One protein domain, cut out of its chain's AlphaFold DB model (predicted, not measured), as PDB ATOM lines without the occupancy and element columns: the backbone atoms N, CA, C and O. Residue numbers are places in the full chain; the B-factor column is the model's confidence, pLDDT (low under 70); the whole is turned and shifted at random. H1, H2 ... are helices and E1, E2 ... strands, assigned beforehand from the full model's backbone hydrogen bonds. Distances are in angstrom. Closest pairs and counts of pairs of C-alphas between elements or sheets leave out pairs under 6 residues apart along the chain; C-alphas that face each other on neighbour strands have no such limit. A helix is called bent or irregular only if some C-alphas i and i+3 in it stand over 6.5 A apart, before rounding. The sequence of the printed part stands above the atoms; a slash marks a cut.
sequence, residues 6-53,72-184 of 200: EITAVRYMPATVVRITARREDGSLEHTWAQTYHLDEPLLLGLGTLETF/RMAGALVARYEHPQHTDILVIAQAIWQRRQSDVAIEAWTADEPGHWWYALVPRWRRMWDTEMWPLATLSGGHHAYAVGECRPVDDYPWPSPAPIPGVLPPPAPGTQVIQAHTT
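What this domain is: This is residues 6 to 53 and 72 to 184 of the 200 residues of an uncharacterized protein of Streptomyces longwoodensis (UniProt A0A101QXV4). Six antiparallel strands form a closed barrel, running round the ring as E1, E2, E3, E6, E5, E4 and back to E1; H1 packs on its outside and short E7 pairs onto E5. E1 and E2 make a sharply bent hairpin in the wall. The printed part has 161 residues, with seven named strands and one named helix in the order E1 E2 E3 H1 E4 E5 E6 E7; the class is mostly strand. It is compact, with a radius of gyration of the C-alphas of 15.0 A and spans of 42 by 40 by 28 A.

Where its parts are: E2, residues 35 to 52, measures 33.7 A and bends by 117 degrees at residue 40. E1, residues 6 to 22, measures 26.8 A from C-alpha 6 at (5.821, -4.862, 137.467) and bends by 113 degrees at residue 16. E3 is residues 72 to 80, E4 residues 104 to 113, E5 residues 116 to 128, 32.1 A, and E6 residues 143 to 151. H1 is residues 86 to 97, 16.4 A. E7, residues 179 to 183, ends at C-alpha 183 (15.045, 18.267, 116.964).

How they stand to each other: Within hydrogen-bond range are N 13 and O 45 of E1 and E2, 2.9 A; N 46 and O 76 of E2 and E3, 2.8 A; N 75 and O 149 of E3 and E6, 2.8 A; N 126 and O 150 of E6 and E5, 2.9 A; N 108 and O 120 of E4 and E5, 2.8 A; and N 19 and O 107 of E1 and E4, 2.8 A. E4, E5 and E6 form a meander, each strand the antiparallel neighbour of the one before. E7 is antiparallel to E5, with N 119 and O 181 at 2.8 A. H1 is on the barrel, outside it, at a height over the sheet of 6.8 A; its closest C-alphas to E6 are Ala 93 and Ala 147, 5.3 A. In H1 every O i to N i+4 pair is within hydrogen-bond range.

The domain as a whole: The C-alphas farthest apart, of Phe 53 and Pro 114, are 44.0 A apart. Residues 54 to 71 are not printed; C-alphas 53 and 72 are 13.1 A apart across the cut. The links E1 to E2, E5 to E6 and E6 to E7 are long. The pLDDT is under 70 at residue 53 and residues 98 to 101, 156 to 158 and 160 to 172.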
ATOM      1  N   GLU A   6       4.871  -5.832 136.897       87.25
ATOM      2  CA  GLU A   6       5.821  -4.862 137.467       87.25
ATOM      3  C   GLU A   6       6.387  -3.949 136.380       87.25
ATOM      4  O   GLU A   6       6.513  -4.329 135.215       87.25
ATOM      5  N   ILE A   7       6.709  -2.716 136.775       88.06
ATOM      6  CA  ILE A   7       7.373  -1.740 135.918       88.06
ATOM      7  C   ILE A   7       8.880  -1.820 136.175       88.06
ATOM      8  O   ILE A   7       9.343  -1.546 137.278       88.06
ATOM      9  N   THR A   8       9.651  -2.152 135.146       88.25
ATOM     10  CA  THR A   8      11.108  -2.323 135.204       88.25
ATOM     11  C   THR A   8      11.815  -1.373 134.232       88.25
ATOM     12  O   THR A   8      11.189  -0.638 133.462       88.25
ATOM     13  N   ALA A   9      13.154  -1.374 134.275       86.88
ATOM     14  CA  ALA A   9      14.022  -0.678 133.318       86.88
ATOM     15  C   ALA A   9      13.720   0.824 133.138       86.88
ATOM     16  O   ALA A   9      13.917   1.376 132.054       86.88
ATOM     17  N   VAL A  10      13.272   1.495 134.204       91.19
ATOM     18  CA  VAL A  10      12.827   2.886 134.109       91.19
ATOM     19  C   VAL A  10      13.955   3.830 133.686       91.19
ATOM     20  O   VAL A  10      15.084   3.786 134.189       91.19
ATOM     21  N   ARG A  11      13.620   4.703 132.740       92.44
ATOM     22  CA  ARG A  11      14.416   5.834 132.266       92.44
ATOM     23  C   ARG A  11      13.637   7.114 132.514       92.44
ATOM     24  O   ARG A  11      12.420   7.136 132.350       92.44
ATOM     25  N   TYR A  12      14.346   8.170 132.888       94.38
ATOM     26  CA  TYR A  12      13.767   9.487 133.109       94.38
ATOM     27  C   TYR A  12      14.338  10.474 132.107       94.38
ATOM     28  O   TYR A  12      15.542  10.490 131.860       94.38
ATOM     29  N   MET A  13      13.456  11.297 131.565       93.69
ATOM     30  CA  MET A  13      13.792  12.411 130.698       93.69
ATOM     31  C   MET A  13      13.251  13.688 131.345       93.69
ATOM     32  O   MET A  13      12.055  13.730 131.640       93.69
ATOM     33  N   PRO A  14      14.070  14.726 131.581       96.44
ATOM     34  CA  PRO A  14      13.540  16.020 131.994       96.44
ATOM     35  C   PRO A  14      12.588  16.563 130.922       96.44
ATOM     36  O   PRO A  14      12.808  16.341 129.731       96.44
ATOM     37  N   ALA A  15      11.546  17.283 131.327       97.25
ATOM     38  CA  ALA A  15      10.601  17.968 130.452       97.25
ATOM     39  C   ALA A  15      10.259  19.344 131.033       97.25
ATOM     40  O   ALA A  15       9.682  19.431 132.118       97.25
ATOM     41  N   THR A  16      10.581  20.405 130.297       97.44
ATOM     42  CA  THR A  16      10.149  21.780 130.605       97.44
ATOM     43  C   THR A  16       8.939  22.205 129.782       97.44
ATOM     44  O   THR A  16       8.256  23.158 130.139       97.44
ATOM     45  N   VAL A  17       8.609  21.482 128.709       97.19
ATOM     46  CA  VAL A  17       7.340  21.659 127.998       97.19
ATOM     47  C   VAL A  17       6.631  20.327 127.874       97.19
ATOM     48  O   VAL A  17       7.235  19.336 127.471       97.19
ATOM     49  N   VAL A  18       5.336  20.312 128.181       96.44
ATOM     50  CA  VAL A  18       4.463  19.150 127.997       96.44
ATOM     51  C   VAL A  18       3.238  19.577 127.209       96.44
ATOM     52  O   VAL A  18       2.575  20.550 127.563       96.44
ATOM     53  N   ARG A  19       2.898  18.840 126.154       94.25
ATOM     54  CA  ARG A  19       1.656  19.031 125.407       94.25
ATOM     55  C   ARG A  19       0.816  17.773 125.456       94.25
ATOM     56  O   ARG A  19       1.289  16.676 125.178       94.25
ATOM     57  N   ILE A  20      -0.452  17.951 125.803       93.00
ATOM     58  CA  ILE A  20      -1.429  16.871 125.893       93.00
ATOM     59  C   ILE A  20      -2.433  17.059 124.768       93.00
ATOM     60  O   ILE A  20      -3.085  18.099 124.675       93.00
ATOM     61  N   THR A  21      -2.581  16.035 123.932       90.62
ATOM     62  CA  THR A  21      -3.587  16.010 122.869       90.62
ATOM     63  C   THR A  21      -4.570  14.881 123.129       90.62
ATOM     64  O   THR A  21      -4.194  13.711 123.148       90.62
ATOM     65  N   ALA A  22      -5.844  15.208 123.324       89.00
ATOM     66  CA  ALA A  22      -6.871  14.189 123.499       89.00
ATOM     67  C   ALA A  22      -7.094  13.399 122.201       89.00
ATOM     68  O   ALA A  22      -6.959  13.949 121.107       89.00
ATOM     69  N   ARG A  23      -7.481  12.124 122.304       84.19
ATOM     70  CA  ARG A  23      -7.998  11.370 121.153       84.19
ATOM     71  C   ARG A  23      -9.514  11.499 121.050       84.19
ATOM     72  O   ARG A  23     -10.216  11.588 122.060       84.19
ATOM     73  N   ARG A  24     -10.001  11.507 119.814       82.62
ATOM     74  CA  ARG A  24     -11.414  11.371 119.458       82.62
ATOM     75  C   ARG A  24     -11.829   9.898 119.499       82.62
ATOM     76  O   ARG A  24     -10.989   9.003 119.588       82.62
ATOM     77  N   GLU A  25     -13.133   9.651 119.414       80.19
ATOM     78  CA  GLU A  25     -13.704   8.295 119.406       80.19
ATOM     79  C   GLU A  25     -13.234   7.455 118.210       80.19
ATOM     80  O   GLU A  25     -13.051   6.248 118.341       80.19
ATOM     81  N   ASP A  26     -12.960   8.099 117.072       80.50
ATOM     82  CA  ASP A  26     -12.401   7.471 115.866       80.50
ATOM     83  C   ASP A  26     -10.895   7.147 115.981       80.50
ATOM     84  O   ASP A  26     -10.298   6.607 115.052       80.50
ATOM     85  N   GLY A  27     -10.262   7.479 117.112       77.38
ATOM     86  CA  GLY A  27      -8.833   7.294 117.348       77.38
ATOM     87  C   GLY A  27      -7.937   8.395 116.769       77.38
ATOM     88  O   GLY A  27      -6.729   8.383 117.017       77.38
ATOM     89  N   SER A  28      -8.475   9.376 116.049       81.31
ATOM     90  CA  SER A  28      -7.703  10.542 115.618       81.31
ATOM     91  C   SER A  28      -7.362  11.451 116.802       81.31
ATOM     92  O   SER A  28      -8.004  11.412 117.855       81.31
ATOM     93  N   LEU A  29      -6.330  12.278 116.651       82.38
ATOM     94  CA  LEU A  29      -5.951  13.258 117.663       82.38
ATOM     95  C   LEU A  29      -6.693  14.579 117.472       82.38
ATOM     96  O   LEU A  29      -6.777  15.144 116.380       82.38
ATOM     97  N   GLU A  30      -7.208  15.106 118.574       86.62
ATOM     98  CA  GLU A  30      -7.965  16.344 118.635       86.62
ATOM     99  C   GLU A  30      -7.030  17.550 118.806       86.62
ATOM    100  O   GLU A  30      -7.057  18.276 119.798       86.62
ATOM    101  N   HIS A  31      -6.160  17.769 117.823       82.62
ATOM    102  CA  HIS A  31      -5.099  18.768 117.934       82.62
ATOM    103  C   HIS A  31      -5.589  20.218 118.071       82.62
ATOM    104  O   HIS A  31      -4.834  21.049 118.564       82.62
ATOM    105  N   THR A  32      -6.832  20.537 117.681       82.00
ATOM    106  CA  THR A  32      -7.467  21.849 117.941       82.00
ATOM    107  C   THR A  32      -7.633  22.140 119.430       82.00
ATOM    108  O   THR A  32      -7.690  23.300 119.817       82.00
ATOM    109  N   TRP A  33      -7.698  21.091 120.247       84.50
ATOM    110  CA  TRP A  33      -7.862  21.150 121.696       84.50
ATOM    111  C   TRP A  33      -6.619  20.637 122.432       84.50
ATOM    112  O   TRP A  33      -6.687  20.319 123.617       84.50
ATOM    113  N   ALA A  34      -5.481  20.537 121.736       88.81
ATOM    114  CA  ALA A  34      -4.220  20.203 122.377       88.81
ATOM    115  C   ALA A  34      -3.804  21.336 123.319       88.81
ATOM    116  O   ALA A  34      -3.809  22.499 122.924       88.81
ATOM    117  N   GLN A  35      -3.412  20.994 124.538       92.12
ATOM    118  CA  GLN A  35      -3.031  21.963 125.557       92.12
ATOM    119  C   GLN A  35      -1.537  21.843 125.838       92.12
ATOM    120  O   GLN A  35      -1.060  20.759 126.180       92.12
ATOM    121  N   THR A  36      -0.815  22.952 125.707       94.88
ATOM    122  CA  THR A  36       0.628  23.035 125.952       94.88
ATOM    123  C   THR A  36       0.901  23.738 127.276       94.88
ATOM    124  O   THR A  36       0.330  24.791 127.562       94.88
ATOM    125  N   TYR A  37       1.803  23.178 128.071       95.81
ATOM    126  CA  TYR A  37       2.222  23.687 129.370       95.81
ATOM    127  C   TYR A  37       3.724  23.920 129.347       95.81
ATOM    128  O   TYR A  37       4.470  23.038 128.923       95.81
ATOM    129  N   HIS A  38       4.151  25.099 129.786       96.88
ATOM    130  CA  HIS A  38       5.559  25.459 129.933       96.88
ATOM    131  C   HIS A  38       5.868  25.553 131.422       96.88
ATOM    132  O   HIS A  38       5.093  26.140 132.177       96.88
ATOM    133  N   LEU A  39       6.975  24.946 131.821       96.62
ATOM    134  CA  LEU A  39       7.482  24.917 133.180       96.62
ATOM    135  C   LEU A  39       8.850  25.606 133.207       96.62
ATOM    136  O   LEU A  39       9.667  25.417 132.304       96.62
ATOM    137  N   ASP A  40       9.083  26.383 134.256       95.88
ATOM    138  CA  ASP A  40      10.362  27.022 134.553       95.88
ATOM    139  C   ASP A  40      11.370  25.986 135.075       95.88
ATOM    140  O   ASP A  40      12.555  26.043 134.747       95.88
ATOM    141  N   GLU A  41      10.890  25.003 135.845       95.75
ATOM    142  CA  GLU A  41      11.672  23.851 136.304       95.75
ATOM    143  C   GLU A  41      11.165  22.542 135.680       95.75
ATOM    144  O   GLU A  41       9.955  22.359 135.508       95.75
ATOM    145  N   PRO A  42      12.063  21.607 135.318       96.38
ATOM    146  CA  PRO A  42      11.658  20.391 134.635       96.38
ATOM    147  C   PRO A  42      10.951  19.416 135.582       96.38
ATOM    148  O   PRO A  42      11.483  19.043 136.631       96.38
ATOM    149  N   LEU A  43       9.822  18.872 135.128       96.69
ATOM    150  CA  LEU A  43       9.365  17.569 135.611       96.69
ATOM    151  C   LEU A  43      10.132  16.450 134.892       96.69
ATOM    152  O   LEU A  43      10.858  16.690 133.931       96.69
ATOM    153  N   LEU A  44       9.959  15.207 135.326       97.38
ATOM    154  CA  LEU A  44      10.511  14.028 134.668       97.38
ATOM    155  C   LEU A  44       9.403  13.245 133.954       97.38
ATOM    156  O   LEU A  44       8.437  12.803 134.578       97.38
ATOM    157  N   LEU A  45       9.578  13.002 132.658       97.00
ATOM    158  CA  LEU A  45       8.870  11.956 131.931       97.00
ATOM    159  C   LEU A  45       9.598  10.628 132.172       97.00
ATOM    160  O   LEU A  45      10.688  10.390 131.650       97.00
ATOM    161  N   GLY A  46       9.004   9.775 132.998       96.00
ATOM    162  CA  GLY A  46       9.451   8.410 133.225       96.00
ATOM    163  C   GLY A  46       8.899   7.468 132.160       96.00
ATOM    164  O   GLY A  46       7.717   7.535 131.836       96.00
ATOM    165  N   LEU A  47       9.731   6.565 131.648       94.94
ATOM    166  CA  LEU A  47       9.348   5.490 130.733       94.94
ATOM    167  C   LEU A  47       9.931   4.174 131.238       94.94
ATOM    168  O   LEU A  47      11.118   4.110 131.550       94.94
ATOM    169  N   GLY A  48       9.109   3.135 131.313       92.44
ATOM    170  CA  GLY A  48       9.500   1.809 131.783       92.44
ATOM    171  C   GLY A  48       8.851   0.700 130.970       92.44
ATOM    172  O   GLY A  48       7.924   0.935 130.191       92.44
ATOM    173  N   THR A  49       9.330  -0.519 131.177       90.62
ATOM    174  CA  THR A  49       8.740  -1.729 130.601       90.62
ATOM    175  C   THR A  49       7.788  -2.342 131.615       90.62
ATOM    176  O   THR A  49       8.105  -2.412 132.794       90.62
ATOM    177  N   LEU A  50       6.618  -2.777 131.167       87.88
ATOM    178  CA  LEU A  50       5.618  -3.464 131.969       87.88
ATOM    179  C   LEU A  50       5.785  -4.969 131.730       87.88
ATOM    180  O   LEU A  50       5.410  -5.496 130.678       87.88
ATOM    181  N   GLU A  51       6.410  -5.642 132.689       83.44
ATOM    182  CA  GLU A  51       6.725  -7.068 132.651       83.44
ATOM    183  C   GLU A  51       5.683  -7.861 133.442       83.44
ATOM    184  O   GLU A  51       5.264  -7.456 134.524       83.44
ATOM    185  N   THR A  52       5.241  -9.001 132.907       75.44
ATOM    186  CA  THR A  52       4.379  -9.937 133.641       75.44
ATOM    187  C   THR A  52       5.253 -10.993 134.299       75.44
ATOM    188  O   THR A  52       5.927 -11.760 133.605       75.44
ATOM    189  N   PHE A  53       5.218 -11.082 135.623       66.06
ATOM    190  CA  PHE A  53       5.868 -12.177 136.320       66.06
ATOM    191  C   PHE A  53       5.140 -13.493 136.048       66.06
ATOM    192  O   PHE A  53       3.909 -13.559 136.127       66.06
ATOM    193  N   ARG A  72       5.142  -4.268 126.659       87.50
ATOM    194  CA  ARG A  72       4.223  -3.190 126.997       87.50
ATOM    195  C   ARG A  72       5.054  -2.141 127.698       87.50
ATOM    196  O   ARG A  72       5.868  -2.485 128.548       87.50
ATOM    197  N   MET A  73       4.870  -0.884 127.341       92.44
ATOM    198  CA  MET A  73       5.528   0.212 128.030       92.44
ATOM    199  C   MET A  73       4.554   0.894 128.984       92.44
ATOM    200  O   MET A  73       3.343   0.940 128.755       92.44
ATOM    201  N   ALA A  74       5.102   1.434 130.060       93.56
ATOM    202  CA  ALA A  74       4.414   2.330 130.969       93.56
ATOM    203  C   ALA A  74       5.139   3.673 130.980       93.56
ATOM    204  O   ALA A  74       6.351   3.744 130.767       93.56
ATOM    205  N   GLY A  75       4.392   4.734 131.245       95.00
ATOM    206  CA  GLY A  75       4.928   6.065 131.433       95.00
ATOM    207  C   GLY A  75       4.458   6.672 132.747       95.00
ATOM    208  O   GLY A  75       3.381   6.330 133.249       95.00
ATOM    209  N   ALA A  76       5.241   7.614 133.270       96.06
ATOM    210  CA  ALA A  76       4.813   8.494 134.347       96.06
ATOM    211  C   ALA A  76       5.255   9.947 134.159       96.06
ATOM    212  O   ALA A  76       6.309  10.216 133.589       96.06
ATOM    213  N   LEU A  77       4.465  10.877 134.695       96.19
ATOM    214  CA  LEU A  77       4.924  12.229 135.001       96.19
ATOM    215  C   LEU A  77       5.343  12.266 136.465       96.19
ATOM    216  O   LEU A  77       4.520  12.027 137.349       96.19
ATOM    217  N   VAL A  78       6.615  12.547 136.717       96.69
ATOM    218  CA  VAL A  78       7.226  12.500 138.043       96.69
ATOM    219  C   VAL A  78       7.835  13.855 138.368       96.69
ATOM    220  O   VAL A  78       8.518  14.443 137.540       96.69
ATOM    221  N   ALA A  79       7.633  14.352 139.580       96.50
ATOM    222  CA  ALA A  79       8.339  15.530 140.076       96.50
ATOM    223  C   ALA A  79       8.558  15.422 141.586       96.50
ATOM    224  O   ALA A  79       7.995  14.545 142.246       96.50
ATOM    225  N   ARG A  80       9.386  16.304 142.146       94.75
ATOM    226  CA  ARG A  80       9.570  16.403 143.602       94.75
ATOM    227  C   ARG A  80       8.292  16.911 144.272       94.75
ATOM    228  O   ARG A  80       7.528  17.659 143.666       94.75
ATOM    229  N   TYR A  81       8.068  16.524 145.527       88.56
ATOM    230  CA  TYR A  81       6.940  17.038 146.316       88.56
ATOM    231  C   TYR A  81       6.994  18.568 146.477       88.56
ATOM    232  O   TYR A  81       5.979  19.249 146.409       88.56
ATOM    233  N   GLU A  82       8.203  19.113 146.615       91.94
ATOM    234  CA  GLU A  82       8.466  20.546 146.792       91.94
ATOM    235  C   GLU A  82       8.704  21.280 145.460       91.94
ATOM    236  O   GLU A  82       9.341  22.330 145.439       91.94
ATOM    237  N   HIS A  83       8.246  20.727 144.330       94.75
ATOM    238  CA  HIS A  83       8.423  21.384 143.034       94.75
ATOM    239  C   HIS A  83       7.740  22.768 143.047       94.75
ATOM    240  O   HIS A  83       6.547  22.840 143.368       94.75
ATOM    241  N   PRO A  84       8.423  23.866 142.665       95.06
ATOM    242  CA  PRO A  84       7.852  25.217 142.737       95.06
ATOM    243  C   PRO A  84       6.526  25.351 141.978       95.06
ATOM    244  O   PRO A  84       5.596  26.006 142.439       95.06
ATOM    245  N   GLN A  85       6.408  24.630 140.861       95.56
ATOM    246  CA  GLN A  85       5.213  24.576 140.010       95.56
ATOM    247  C   GLN A  85       4.318  23.344 140.257       95.56
ATOM    248  O   GLN A  85       3.695  22.820 139.335       95.56
ATOM    249  N   HIS A  86       4.243  22.836 141.494       93.88
ATOM    250  CA  HIS A  86       3.426  21.654 141.823       93.88
ATOM    251  C   HIS A  86       1.951  21.787 141.385       93.88
ATOM    252  O   HIS A  86       1.339  20.802 140.974       93.88
ATOM    253  N   THR A  87       1.375  22.994 141.446       94.50
ATOM    254  CA  THR A  87      -0.010  23.242 141.013       94.50
ATOM    255  C   THR A  87      -0.161  23.045 139.502       94.50
ATOM    256  O   THR A  87      -1.092  22.361 139.079       94.50
ATOM    257  N   ASP A  88       0.776  23.547 138.693       95.06
ATOM    258  CA  ASP A  88       0.760  23.349 137.237       95.06
ATOM    259  C   ASP A  88       0.915  21.866 136.884       95.06
ATOM    260  O   ASP A  88       0.189  21.343 136.040       95.06
ATOM    261  N   ILE A  89       1.785  21.144 137.595       95.75
ATOM    262  CA  ILE A  89       1.968  19.695 137.419       95.75
ATOM    263  C   ILE A  89       0.677  18.929 137.734       95.75
ATOM    264  O   ILE A  89       0.307  18.015 136.994       95.75
ATOM    265  N   LEU A  90      -0.047  19.312 138.790       94.19
ATOM    266  CA  LEU A  90      -1.354  18.729 139.100       94.19
ATOM    267  C   LEU A  90      -2.381  19.020 138.000       94.19
ATOM    268  O   LEU A  90      -3.170  18.134 137.674       94.19
ATOM    269  N   VAL A  91      -2.362  20.209 137.393       93.00
ATOM    270  CA  VAL A  91      -3.221  20.540 136.243       93.00
ATOM    271  C   VAL A  91      -2.867  19.678 135.029       93.00
ATOM    272  O   VAL A  91      -3.768  19.116 134.407       93.00
ATOM    273  N   ILE A  92      -1.577  19.491 134.728       93.94
ATOM    274  CA  ILE A  92      -1.108  18.598 133.656       93.94
ATOM    275  C   ILE A  92      -1.603  17.167 133.909       93.94
ATOM    276  O   ILE A  92      -2.215  16.551 133.034       93.94
ATOM    277  N   ALA A  93      -1.401  16.642 135.120       92.44
ATOM    278  CA  ALA A  93      -1.863  15.309 135.503       92.44
ATOM    279  C   ALA A  93      -3.388  15.174 135.385       92.44
ATOM    280  O   ALA A  93      -3.892  14.191 134.837       92.44
ATOM    281  N   GLN A  94      -4.138  16.188 135.820       90.19
ATOM    282  CA  GLN A  94      -5.587  16.226 135.650       90.19
ATOM    283  C   GLN A  94      -5.998  16.259 134.177       90.19
ATOM    284  O   GLN A  94      -6.947  15.566 133.819       90.19
ATOM    285  N   ALA A  95      -5.297  16.985 133.308       88.25
ATOM    286  CA  ALA A  95      -5.593  17.006 131.877       88.25
ATOM    287  C   ALA A  95      -5.418  15.622 131.225       88.25
ATOM    288  O   ALA A  95      -6.209  15.249 130.360       88.25
ATOM    289  N   ILE A  96      -4.468  14.809 131.705       88.62
ATOM    290  CA  ILE A  96      -4.346  13.389 131.321       88.62
ATOM    291  C   ILE A  96      -5.551  12.574 131.832       88.62
ATOM    292  O   ILE A  96      -5.963  11.591 131.215       88.62
ATOM    293  N   TRP A  97      -6.135  12.958 132.969       82.25
ATOM    294  CA  TRP A  97      -7.196  12.213 133.653       82.25
ATOM    295  C   TRP A  97      -8.632  12.574 133.263       82.25
ATOM    296  O   TRP A  97      -9.522  11.740 133.457       82.25
ATOM    297  N   GLN A  98      -8.882  13.802 132.800       65.62
ATOM    298  CA  GLN A  98     -10.219  14.411 132.756       65.62
ATOM    299  C   GLN A  98     -11.204  13.724 131.797       65.62
ATOM    300  O   GLN A  98     -12.414  13.817 132.002       65.62
ATOM    301  N   ARG A  99     -10.735  12.956 130.811       58.41
ATOM    302  CA  ARG A  99     -11.610  12.179 129.926       58.41
ATOM    303  C   ARG A  99     -11.590  10.703 130.330       58.41
ATOM    304  O   ARG A  99     -10.752   9.915 129.896       58.41
ATOM    305  N   ARG A 100     -12.514  10.325 131.225       52.78
ATOM    306  CA  ARG A 100     -12.702   8.930 131.666       52.78
ATOM    307  C   ARG A 100     -12.822   8.032 130.424       52.78
ATOM    308  O   ARG A 100     -13.762   8.186 129.661       52.78
ATOM    309  N   GLN A 101     -11.884   7.093 130.274       55.97
ATOM    310  CA  GLN A 101     -11.778   6.103 129.185       55.97
ATOM    311  C   GLN A 101     -11.162   6.553 127.846       55.97
ATOM    312  O   GLN A 101     -11.030   5.695 126.975       55.97
ATOM    313  N   SER A 102     -10.711   7.800 127.668       71.12
ATOM    314  CA  SER A 102      -9.990   8.169 126.439       71.12
ATOM    315  C   SER A 102      -8.476   8.092 126.625       71.12
ATOM    316  O   SER A 102      -7.944   8.565 127.629       71.12
ATOM    317  N   ASP A 103      -7.785   7.550 125.628       88.69
ATOM    318  CA  ASP A 103      -6.333   7.659 125.526       88.69
ATOM    319  C   ASP A 103      -5.950   9.102 125.121       88.69
ATOM    320  O   ASP A 103      -6.700   9.776 124.410       88.69
ATOM    321  N   VAL A 104      -4.778   9.574 125.542       91.62
ATOM    322  CA  VAL A 104      -4.213  10.872 125.124       91.62
ATOM    323  C   VAL A 104      -2.867  10.663 124.440       91.62
ATOM    324  O   VAL A 104      -2.214   9.654 124.683       91.62
ATOM    325  N   ALA A 105      -2.425  11.600 123.611       91.62
ATOM    326  CA  ALA A 105      -1.019  11.708 123.249       91.62
ATOM    327  C   ALA A 105      -0.319  12.697 124.186       91.62
ATOM    328  O   ALA A 105      -0.892  13.733 124.536       91.62
ATOM    329  N   ILE A 106       0.913  12.373 124.569       93.75
ATOM    330  CA  ILE A 106       1.783  13.231 125.372       93.75
ATOM    331  C   ILE A 106       3.031  13.526 124.560       93.75
ATOM    332  O   ILE A 106       3.775  12.612 124.216       93.75
ATOM    333  N   GLU A 107       3.257  14.799 124.281       93.94
ATOM    334  CA  GLU A 107       4.512  15.309 123.748       93.94
ATOM    335  C   GLU A 107       5.271  16.006 124.881       93.94
ATOM    336  O   GLU A 107       4.666  16.691 125.708       93.94
ATOM    337  N   ALA A 108       6.586  15.845 124.921       95.94
ATOM    338  CA  ALA A 108       7.437  16.472 125.914       95.94
ATOM    339  C   ALA A 108       8.732  16.976 125.277       95.94
ATOM    340  O   ALA A 108       9.319  16.290 124.440       95.94
ATOM    341  N   TRP A 109       9.174  18.159 125.701       96.38
ATOM    342  CA  TRP A 109      10.415  18.779 125.253       96.38
ATOM    343  C   TRP A 109      11.273  19.204 126.437       96.38
ATOM    344  O   TRP A 109      10.755  19.637 127.468       96.38
ATOM    345  N   THR A 110      12.585  19.163 126.224       96.31
ATOM    346  CA  THR A 110      13.584  19.849 127.048       96.31
ATOM    347  C   THR A 110      14.635  20.473 126.154       96.31
ATOM    348  O   THR A 110      15.046  19.871 125.163       96.31
ATOM    349  N   ALA A 111      15.053  21.690 126.492       93.81
ATOM    350  CA  ALA A 111      16.163  22.340 125.813       93.81
ATOM    351  C   ALA A 111      17.449  21.531 126.042       93.81
ATOM    352  O   ALA A 111      17.790  21.222 127.182       93.81
ATOM    353  N   ASP A 112      18.132  21.194 124.953       90.62
ATOM    354  CA  ASP A 112      19.405  20.463 124.963       90.62
ATOM    355  C   ASP A 112      20.561  21.450 124.741       90.62
ATOM    356  O   ASP A 112      21.429  21.637 125.589       90.62
ATOM    357  N   GLU A 113      20.473  22.211 123.648       91.62
ATOM    358  CA  GLU A 113      21.377  23.303 123.285       91.62
ATOM    359  C   GLU A 113      20.562  24.484 122.726       91.62
ATOM    360  O   GLU A 113      19.378  24.323 122.410       91.62
ATOM    361  N   PRO A 114      21.140  25.689 122.557       92.00
ATOM    362  CA  PRO A 114      20.435  26.792 121.910       92.00
ATOM    363  C   PRO A 114      19.848  26.383 120.548       92.00
ATOM    364  O   PRO A 114      20.570  26.019 119.619       92.00
ATOM    365  N   GLY A 115      18.518  26.432 120.439       89.56
ATOM    366  CA  GLY A 115      17.782  26.043 119.229       89.56
ATOM    367  C   GLY A 115      17.594  24.534 119.022       89.56
ATOM    368  O   GLY A 115      16.992  24.156 118.020       89.56
ATOM    369  N   HIS A 116      18.052  23.688 119.949       92.56
ATOM    370  CA  HIS A 116      17.919  22.233 119.893       92.56
ATOM    371  C   HIS A 116      17.165  21.695 121.108       92.56
ATOM    372  O   HIS A 116      17.342  22.141 122.243       92.56
ATOM    373  N   TRP A 117      16.329  20.698 120.852       93.38
ATOM    374  CA  TRP A 117      15.405  20.145 121.825       93.38
ATOM    375  C   TRP A 117      15.513  18.632 121.846       93.38
ATOM    376  O   TRP A 117      15.457  17.984 120.799       93.38
ATOM    377  N   TRP A 118      15.585  18.070 123.048       93.31
ATOM    378  CA  TRP A 118      15.208  16.685 123.266       93.31
ATOM    379  C   TRP A 118      13.690  16.587 123.225       93.31
ATOM    380  O   TRP A 118      13.002  17.386 123.863       93.31
ATOM    381  N   TYR A 119      13.169  15.622 122.481       92.62
ATOM    382  CA  TYR A 119      11.744  15.433 122.260       92.62
ATOM    383  C   TYR A 119      11.345  13.990 122.541       92.62
ATOM    384  O   TYR A 119      12.000  13.052 122.081       92.62
ATOM    385  N   ALA A 120      10.224  13.819 123.237       93.12
ATOM    386  CA  ALA A 120       9.557  12.540 123.392       93.12
ATOM    387  C   ALA A 120       8.072  12.641 123.041       93.12
ATOM    388  O   ALA A 120       7.396  13.604 123.398       93.12
ATOM    389  N   LEU A 121       7.554  11.597 122.399       91.88
ATOM    390  CA  LEU A 121       6.139  11.416 122.112       91.88
ATOM    391  C   LEU A 121       5.681  10.055 122.610       91.88
ATOM    392  O   LEU A 121       6.171   9.028 122.146       91.88
ATOM    393  N   VAL A 122       4.682  10.055 123.486       92.88
ATOM    394  CA  VAL A 122       3.833   8.895 123.745       92.88
ATOM    395  C   VAL A 122       2.532   9.102 122.972       92.88
ATOM    396  O   VAL A 122       1.669   9.858 123.420       92.88
ATOM    397  N   PRO A 123       2.358   8.463 121.804       88.50
ATOM    398  CA  PRO A 123       1.228   8.719 120.918       88.50
ATOM    399  C   PRO A 123      -0.106   8.216 121.486       88.50
ATOM    400  O   PRO A 123      -1.173   8.688 121.095       88.50
ATOM    401  N   ARG A 124      -0.057   7.259 122.419       90.38
ATOM    402  CA  ARG A 124      -1.244   6.685 123.046       90.38
ATOM    403  C   ARG A 124      -0.969   6.285 124.489       90.38
ATOM    404  O   ARG A 124      -0.545   5.174 124.784       90.38
ATOM    405  N   TRP A 125      -1.261   7.198 125.396       93.00
ATOM    406  CA  TRP A 125      -1.177   7.027 126.834       93.00
ATOM    407  C   TRP A 125      -2.556   6.734 127.411       93.00
ATOM    408  O   TRP A 125      -3.466   7.566 127.339       93.00
ATOM    409  N   ARG A 126      -2.709   5.566 128.033       91.06
ATOM    410  CA  ARG A 126      -3.916   5.217 128.782       91.06
ATOM    411  C   ARG A 126      -3.662   5.330 130.270       91.06
ATOM    412  O   ARG A 126      -2.822   4.619 130.808       91.06
ATOM    413  N   ARG A 127      -4.456   6.151 130.956       88.38
ATOM    414  CA  ARG A 127      -4.397   6.300 132.414       88.38
ATOM    415  C   ARG A 127      -4.405   4.949 133.148       88.38
ATOM    416  O   ARG A 127      -5.277   4.107 132.914       88.38
ATOM    417  N   MET A 128      -3.503   4.822 134.115       86.56
ATOM    418  CA  MET A 128      -3.545   3.845 135.199       86.56
ATOM    419  C   MET A 128      -3.961   4.560 136.494       86.56
ATOM    420  O   MET A 128      -3.666   5.736 136.689       86.56
ATOM    421  N   TRP A 129      -4.748   3.885 137.333       76.81
ATOM    422  CA  TRP A 129      -5.360   4.510 138.515       76.81
ATOM    423  C   TRP A 129      -4.418   4.627 139.706       76.81
ATOM    424  O   TRP A 129      -4.617   5.506 140.535       76.81
ATOM    425  N   ASP A 130      -3.427   3.752 139.772       84.25
ATOM    426  CA  ASP A 130      -2.521   3.639 140.900       84.25
ATOM    427  C   ASP A 130      -1.168   4.248 140.515       84.25
ATOM    428  O   ASP A 130      -0.449   3.730 139.657       84.25
ATOM    429  N   THR A 131      -0.883   5.421 141.079       83.94
ATOM    430  CA  THR A 131       0.372   6.140 140.856       83.94
ATOM    431  C   THR A 131       1.495   5.650 141.768       83.94
ATOM    432  O   THR A 131       2.665   5.869 141.453       83.94
ATOM    433  N   GLU A 132       1.169   4.946 142.856       84.88
ATOM    434  CA  GLU A 132       2.141   4.417 143.819       84.88
ATOM    435  C   GLU A 132       2.934   3.237 143.242       84.88
ATOM    436  O   GLU A 132       4.036   2.946 143.697       84.88
ATOM    437  N   MET A 133       2.419   2.601 142.186       82.38
ATOM    438  CA  MET A 133       3.103   1.516 141.471       82.38
ATOM    439  C   MET A 133       4.339   1.968 140.688       82.38
ATOM    440  O   MET A 133       5.102   1.118 140.227       82.38
ATOM    441  N   TRP A 134       4.537   3.271 140.463       88.62
ATOM    442  CA  TRP A 134       5.701   3.717 139.706       88.62
ATOM    443  C   TRP A 134       6.988   3.538 140.531       88.62
ATOM    444  O   TRP A 134       7.074   4.056 141.646       88.62
ATOM    445  N   PRO A 135       8.024   2.853 140.010       88.12
ATOM    446  CA  PRO A 135       9.238   2.582 140.769       88.12
ATOM    447  C   PRO A 135      10.100   3.847 140.860       88.12
ATOM    448  O   PRO A 135      10.830   4.228 139.942       88.12
ATOM    449  N   LEU A 136      10.032   4.505 142.015       86.44
ATOM    450  CA  LEU A 136      10.765   5.740 142.309       86.44
ATOM    451  C   LEU A 136      12.126   5.492 142.974       86.44
ATOM    452  O   LEU A 136      12.843   6.444 143.253       86.44
ATOM    453  N   ALA A 137      12.501   4.231 143.223       78.62
ATOM    454  CA  ALA A 137      13.683   3.866 144.012       78.62
ATOM    455  C   ALA A 137      15.009   4.434 143.468       78.62
ATOM    456  O   ALA A 137      15.963   4.609 144.221       78.62
ATOM    457  N   THR A 138      15.075   4.730 142.169       77.56
ATOM    458  CA  THR A 138      16.255   5.319 141.518       77.56
ATOM    459  C   THR A 138      16.323   6.845 141.629       77.56
ATOM    460  O   THR A 138      17.341   7.428 141.262       77.56
ATOM    461  N   LEU A 139      15.278   7.500 142.144       82.00
ATOM    462  CA  LEU A 139      15.216   8.944 142.341       82.00
ATOM    463  C   LEU A 139      15.361   9.291 143.825       82.00
ATOM    464  O   LEU A 139      14.575   8.865 144.670       82.00
ATOM    465  N   SER A 140      16.351  10.117 144.153       76.38
ATOM    466  CA  SER A 140      16.504  10.689 145.492       76.38
ATOM    467  C   SER A 140      15.609  11.925 145.674       76.38
ATOM    468  O   SER A 140      15.115  12.505 144.710       76.38
ATOM    469  N   GLY A 141      15.373  12.355 146.917       78.31
ATOM    470  CA  GLY A 141      14.808  13.689 147.184       78.31
ATOM    471  C   GLY A 141      13.281  13.831 147.112       78.31
ATOM    472  O   GLY A 141      12.806  14.922 146.787       78.31
ATOM    473  N   GLY A 142      12.526  12.773 147.431       86.94
ATOM    474  CA  GLY A 142      11.074  12.862 147.659       86.94
ATOM    475  C   GLY A 142      10.247  13.076 146.388       86.94
ATOM    476  O   GLY A 142       9.359  13.928 146.358       86.94
ATOM    477  N   HIS A 143      10.574  12.345 145.321       93.88
ATOM    478  CA  HIS A 143       9.790  12.351 144.086       93.88
ATOM    479  C   HIS A 143       8.452  11.623 144.254       93.88
ATOM    480  O   HIS A 143       8.318  10.726 145.083       93.88
ATOM    481  N   HIS A 144       7.476  12.002 143.434       93.44
ATOM    482  CA  HIS A 144       6.162  11.380 143.344       93.44
ATOM    483  C   HIS A 144       5.711  11.311 141.882       93.44
ATOM    484  O   HIS A 144       6.005  12.215 141.096       93.44
ATOM    485  N   ALA A 145       4.986  10.252 141.521       94.12
ATOM    486  CA  ALA A 145       4.356  10.128 140.213       94.12
ATOM    487  C   ALA A 145       2.971  10.787 140.232       94.12
ATOM    488  O   ALA A 145       2.035  10.288 140.843       94.12
ATOM    489  N   TYR A 146       2.828  11.905 139.531       94.06
ATOM    490  CA  TYR A 146       1.578  12.658 139.445       94.06
ATOM    491  C   TYR A 146       0.608  12.061 138.430       94.06
ATOM    492  O   TYR A 146      -0.597  12.218 138.568       94.06
ATOM    493  N   ALA A 147       1.112  11.362 137.416       93.88
ATOM    494  CA  ALA A 147       0.303  10.605 136.472       93.88
ATOM    495  C   ALA A 147       1.059   9.347 136.064       93.88
ATOM    496  O   ALA A 147       2.256   9.419 135.814       93.88
ATOM    497  N   VAL A 148       0.358   8.220 135.957       93.38
ATOM    498  CA  VAL A 148       0.899   6.952 135.447       93.38
ATOM    499  C   VAL A 148      -0.040   6.421 134.373       93.38
ATOM    500  O   VAL A 148      -1.264   6.588 134.455       93.38
ATOM    501  N   GLY A 149       0.509   5.791 133.343       92.31
ATOM    502  CA  GLY A 149      -0.297   5.114 132.342       92.31
ATOM    503  C   GLY A 149       0.455   4.116 131.487       92.31
ATOM    504  O   GLY A 149       1.675   4.030 131.504       92.31
ATOM    505  N   GLU A 150      -0.319   3.349 130.733       92.69
ATOM    506  CA  GLU A 150       0.166   2.398 129.746       92.69
ATOM    507  C   GLU A 150       0.414   3.128 128.418       92.69
ATOM    508  O   GLU A 150      -0.502   3.748 127.867       92.69
ATOM    509  N   CYS A 151       1.630   3.016 127.889       93.12
ATOM    510  CA  CYS A 151       2.002   3.478 126.557       93.12
ATOM    511  C   CYS A 151       1.593   2.399 125.550       93.12
ATOM    512  O   CYS A 151       2.265   1.383 125.368       93.12
ATOM    513  N   ARG A 152       0.428   2.579 124.938       90.69
ATOM    514  CA  ARG A 152      -0.178   1.603 124.036       90.69
ATOM    515  C   ARG A 152       0.369   1.740 122.622       90.69
ATOM    516  O   ARG A 152       0.659   2.853 122.191       90.69
ATOM    517  N   PRO A 153       0.437   0.631 121.870       87.69
ATOM    518  CA  PRO A 153       0.767   0.710 120.463       87.69
ATOM    519  C   PRO A 153      -0.327   1.481 119.721       87.69
ATOM    520  O   PRO A 153      -1.527   1.362 120.024       87.69
ATOM    521  N   VAL A 154       0.110   2.274 118.753       81.75
ATOM    522  CA  VAL A 154      -0.753   2.860 117.728       81.75
ATOM    523  C   VAL A 154      -0.759   1.989 116.485       81.75
ATOM    524  O   VAL A 154       0.156   1.195 116.283       81.75
ATOM    525  N   ASP A 155      -1.815   2.113 115.690       77.62
ATOM    526  CA  ASP A 155      -1.844   1.571 114.336       77.62
ATOM    527  C   ASP A 155      -1.113   2.568 113.425       77.62
ATOM    528  O   ASP A 155       0.039   2.905 113.677       77.62
ATOM    529  N   ASP A 156      -1.795   3.102 112.423       68.81
ATOM    530  CA  ASP A 156      -1.299   4.158 111.554       68.81
ATOM    531  C   ASP A 156      -2.213   5.390 111.703       68.81
ATOM    532  O   ASP A 156      -3.438   5.254 111.650       68.81
ATOM    533  N   TYR A 157      -1.662   6.584 111.955       66.81
ATOM    534  CA  TYR A 157      -2.451   7.826 111.956       66.81
ATOM    535  C   TYR A 157      -1.603   9.075 111.665       66.81
ATOM    536  O   TYR A 157      -0.514   9.224 112.223       66.81
ATOM    537  N   PRO A 158      -2.100  10.026 110.852       63.72
ATOM    538  CA  PRO A 158      -1.346  11.218 110.467       63.72
ATOM    539  C   PRO A 158      -1.042  12.114 111.673       63.72
ATOM    540  O   PRO A 158      -1.945  12.481 112.428       63.72
ATOM    541  N   TRP A 159       0.226  12.509 111.822       70.62
ATOM    542  CA  TRP A 159       0.632  13.554 112.763       70.62
ATOM    543  C   TRP A 159       0.595  14.925 112.064       70.62
ATOM    544  O   TRP A 159       1.005  15.032 110.906       70.62
ATOM    545  N   PRO A 160       0.094  15.984 112.715       62.72
ATOM    546  CA  PRO A 160      -0.055  17.294 112.102       62.72
ATOM    547  C   PRO A 160       1.286  17.972 111.831       62.72
ATOM    548  O   PRO A 160       2.272  17.754 112.535       62.72
ATOM    549  N   SER A 161       1.284  18.856 110.834       59.81
ATOM    550  CA  SER A 161       2.424  19.712 110.510       59.81
ATOM    551  C   SER A 161       2.372  21.052 111.268       59.81
ATOM    552  O   SER A 161       1.277  21.584 111.463       59.81
ATOM    553  N   PRO A 162       3.527  21.635 111.646       61.78
ATOM    554  CA  PRO A 162       4.859  21.045 111.544       61.78
ATOM    555  C   PRO A 162       5.023  19.901 112.550       61.78
ATOM    556  O   PRO A 162       4.718  20.048 113.734       61.78
ATOM    557  N   ALA A 163       5.504  18.757 112.066       67.38
ATOM    558  CA  ALA A 163       5.855  17.661 112.948       67.38
ATOM    559  C   ALA A 163       7.052  18.097 113.812       67.38
ATOM    560  O   ALA A 163       7.968  18.741 113.289       67.38
ATOM    561  N   PRO A 164       7.096  17.728 115.102       64.19
ATOM    562  CA  PRO A 164       8.222  18.057 115.970       64.19
ATOM    563  C   PRO A 164       9.555  17.481 115.497       64.19
ATOM    564  O   PRO A 164      10.582  17.910 115.994       64.19
ATOM    565  N   ILE A 165       9.576  16.545 114.545       66.50
ATOM    566  CA  ILE A 165      10.796  16.014 113.934       66.50
ATOM    567  C   ILE A 165      10.741  16.317 112.421       66.50
ATOM    568  O   ILE A 165       9.973  15.685 111.694       66.50
ATOM    569  N   PRO A 166      11.504  17.307 111.918       57.44
ATOM    570  CA  PRO A 166      11.523  17.650 110.498       57.44
ATOM    571  C   PRO A 166      12.011  16.481 109.635       57.44
ATOM    572  O   PRO A 166      13.047  15.889 109.917       57.44
ATOM    573  N   GLY A 167      11.291  16.166 108.556       55.34
ATOM    574  CA  GLY A 167      11.720  15.165 107.565       55.34
ATOM    575  C   GLY A 167      11.642  13.692 108.002       55.34
ATOM    576  O   GLY A 167      12.039  12.823 107.232       55.34
ATOM    577  N   VAL A 168      11.118  13.394 109.197       50.56
ATOM    578  CA  VAL A 168      11.028  12.053 109.812       50.56
ATOM    579  C   VAL A 168       9.647  11.990 110.487       50.56
ATOM    580  O   VAL A 168       9.422  12.703 111.452       50.56
ATOM    581  N   LEU A 169       8.616  11.261 110.070       52.06
ATOM    582  CA  LEU A 169       8.400  10.099 109.210       52.06
ATOM    583  C   LEU A 169       6.963  10.224 108.632       52.06
ATOM    584  O   LEU A 169       6.206  11.096 109.071       52.06
ATOM    585  N   PRO A 170       6.523   9.329 107.723       54.31
ATOM    586  CA  PRO A 170       5.118   8.919 107.683       54.31
ATOM    587  C   PRO A 170       4.555   8.730 109.109       54.31
ATOM    588  O   PRO A 170       5.324   8.534 110.053       54.31
ATOM    589  N   PRO A 171       3.230   8.814 109.280       61.09
ATOM    590  CA  PRO A 171       2.563   8.526 110.551       61.09
ATOM    591  C   PRO A 171       3.214   7.371 111.347       61.09
ATOM    592  O   PRO A 171       3.704   6.422 110.727       61.09
ATOM    593  N   PRO A 172       3.308   7.471 112.695       66.94
ATOM    594  CA  PRO A 172       4.059   6.523 113.518       66.94
ATOM    595  C   PRO A 172       3.735   5.090 113.112       66.94
ATOM    596  O   PRO A 172       2.565   4.725 113.034       66.94
ATOM    597  N   ALA A 173       4.772   4.296 112.832       72.19
ATOM    598  CA  ALA A 173       4.586   2.951 112.306       72.19
ATOM    599  C   ALA A 173       3.700   2.118 113.254       72.19
ATOM    600  O   ALA A 173       3.860   2.235 114.480       72.19
ATOM    601  N   PRO A 174       2.826   1.240 112.727       78.88
ATOM    602  CA  PRO A 174       2.028   0.347 113.553       78.88
ATOM    603  C   PRO A 174       2.869  -0.395 114.594       78.88
ATOM    604  O   PRO A 174       3.911  -0.972 114.283       78.88
ATOM    605  N   GLY A 175       2.420  -0.364 115.846       82.31
ATOM    606  CA  GLY A 175       3.131  -0.909 117.002       82.31
ATOM    607  C   GLY A 175       3.943   0.114 117.803       82.31
ATOM    608  O   GLY A 175       4.365  -0.208 118.914       82.31
ATOM    609  N   THR A 176       4.130   1.343 117.308       86.50
ATOM    610  CA  THR A 176       4.896   2.389 118.011       86.50
ATOM    611  C   THR A 176       4.232   2.763 119.341       86.50
ATOM    612  O   THR A 176       3.047   3.082 119.388       86.50
ATOM    613  N   GLN A 177       5.003   2.746 120.432       90.31
ATOM    614  CA  GLN A 177       4.544   3.135 121.776       90.31
ATOM    615  C   GLN A 177       5.198   4.423 122.277       90.31
ATOM    616  O   GLN A 177       4.607   5.120 123.098       90.31
ATOM    617  N   VAL A 178       6.409   4.724 121.804       90.31
ATOM    618  CA  VAL A 178       7.178   5.920 122.149       90.31
ATOM    619  C   VAL A 178       8.055   6.306 120.958       90.31
ATOM    620  O   VAL A 178       8.603   5.433 120.288       90.31
ATOM    621  N   ILE A 179       8.215   7.606 120.718       88.25
ATOM    622  CA  ILE A 179       9.241   8.175 119.837       88.25
ATOM    623  C   ILE A 179      10.123   9.095 120.677       88.25
ATOM    624  O   ILE A 179       9.606   9.868 121.479       88.25
ATOM    625  N   GLN A 180      11.439   9.015 120.492       89.62
ATOM    626  CA  GLN A 180      12.422   9.900 121.117       89.62
ATOM    627  C   GLN A 180      13.368  10.424 120.040       89.62
ATOM    628  O   GLN A 180      13.783   9.661 119.166       89.62
ATOM    629  N   ALA A 181      13.685  11.715 120.077       89.38
ATOM    630  CA  ALA A 181      14.552  12.346 119.090       89.38
ATOM    631  C   ALA A 181      15.193  13.630 119.625       89.38
ATOM    632  O   ALA A 181      14.697  14.235 120.571       89.38
ATOM    633  N   HIS A 182      16.251  14.074 118.950       89.69
ATOM    634  CA  HIS A 182      16.701  15.462 119.008       89.69
ATOM    635  C   HIS A 182      16.117  16.212 117.806       89.69
ATOM    636  O   HIS A 182      16.038  15.660 116.705       89.69
ATOM    637  N   THR A 183      15.690  17.456 118.003       88.25
ATOM    638  CA  THR A 183      15.045  18.267 116.964       88.25
ATOM    639  C   THR A 183      15.384  19.749 117.079       88.25
ATOM    640  O   THR A 183      15.702  20.247 118.153       88.25
ATOM    641  N   THR A 184      15.277  20.471 115.964       89.50
ATOM    642  CA  THR A 184      15.359  21.938 115.902       89.50
ATOM    643  C   THR A 184      13.987  22.616 115.957       89.50
ATOM    644  O   THR A 184      13.894  23.843 115.978       89.50
TER     645      THR A 184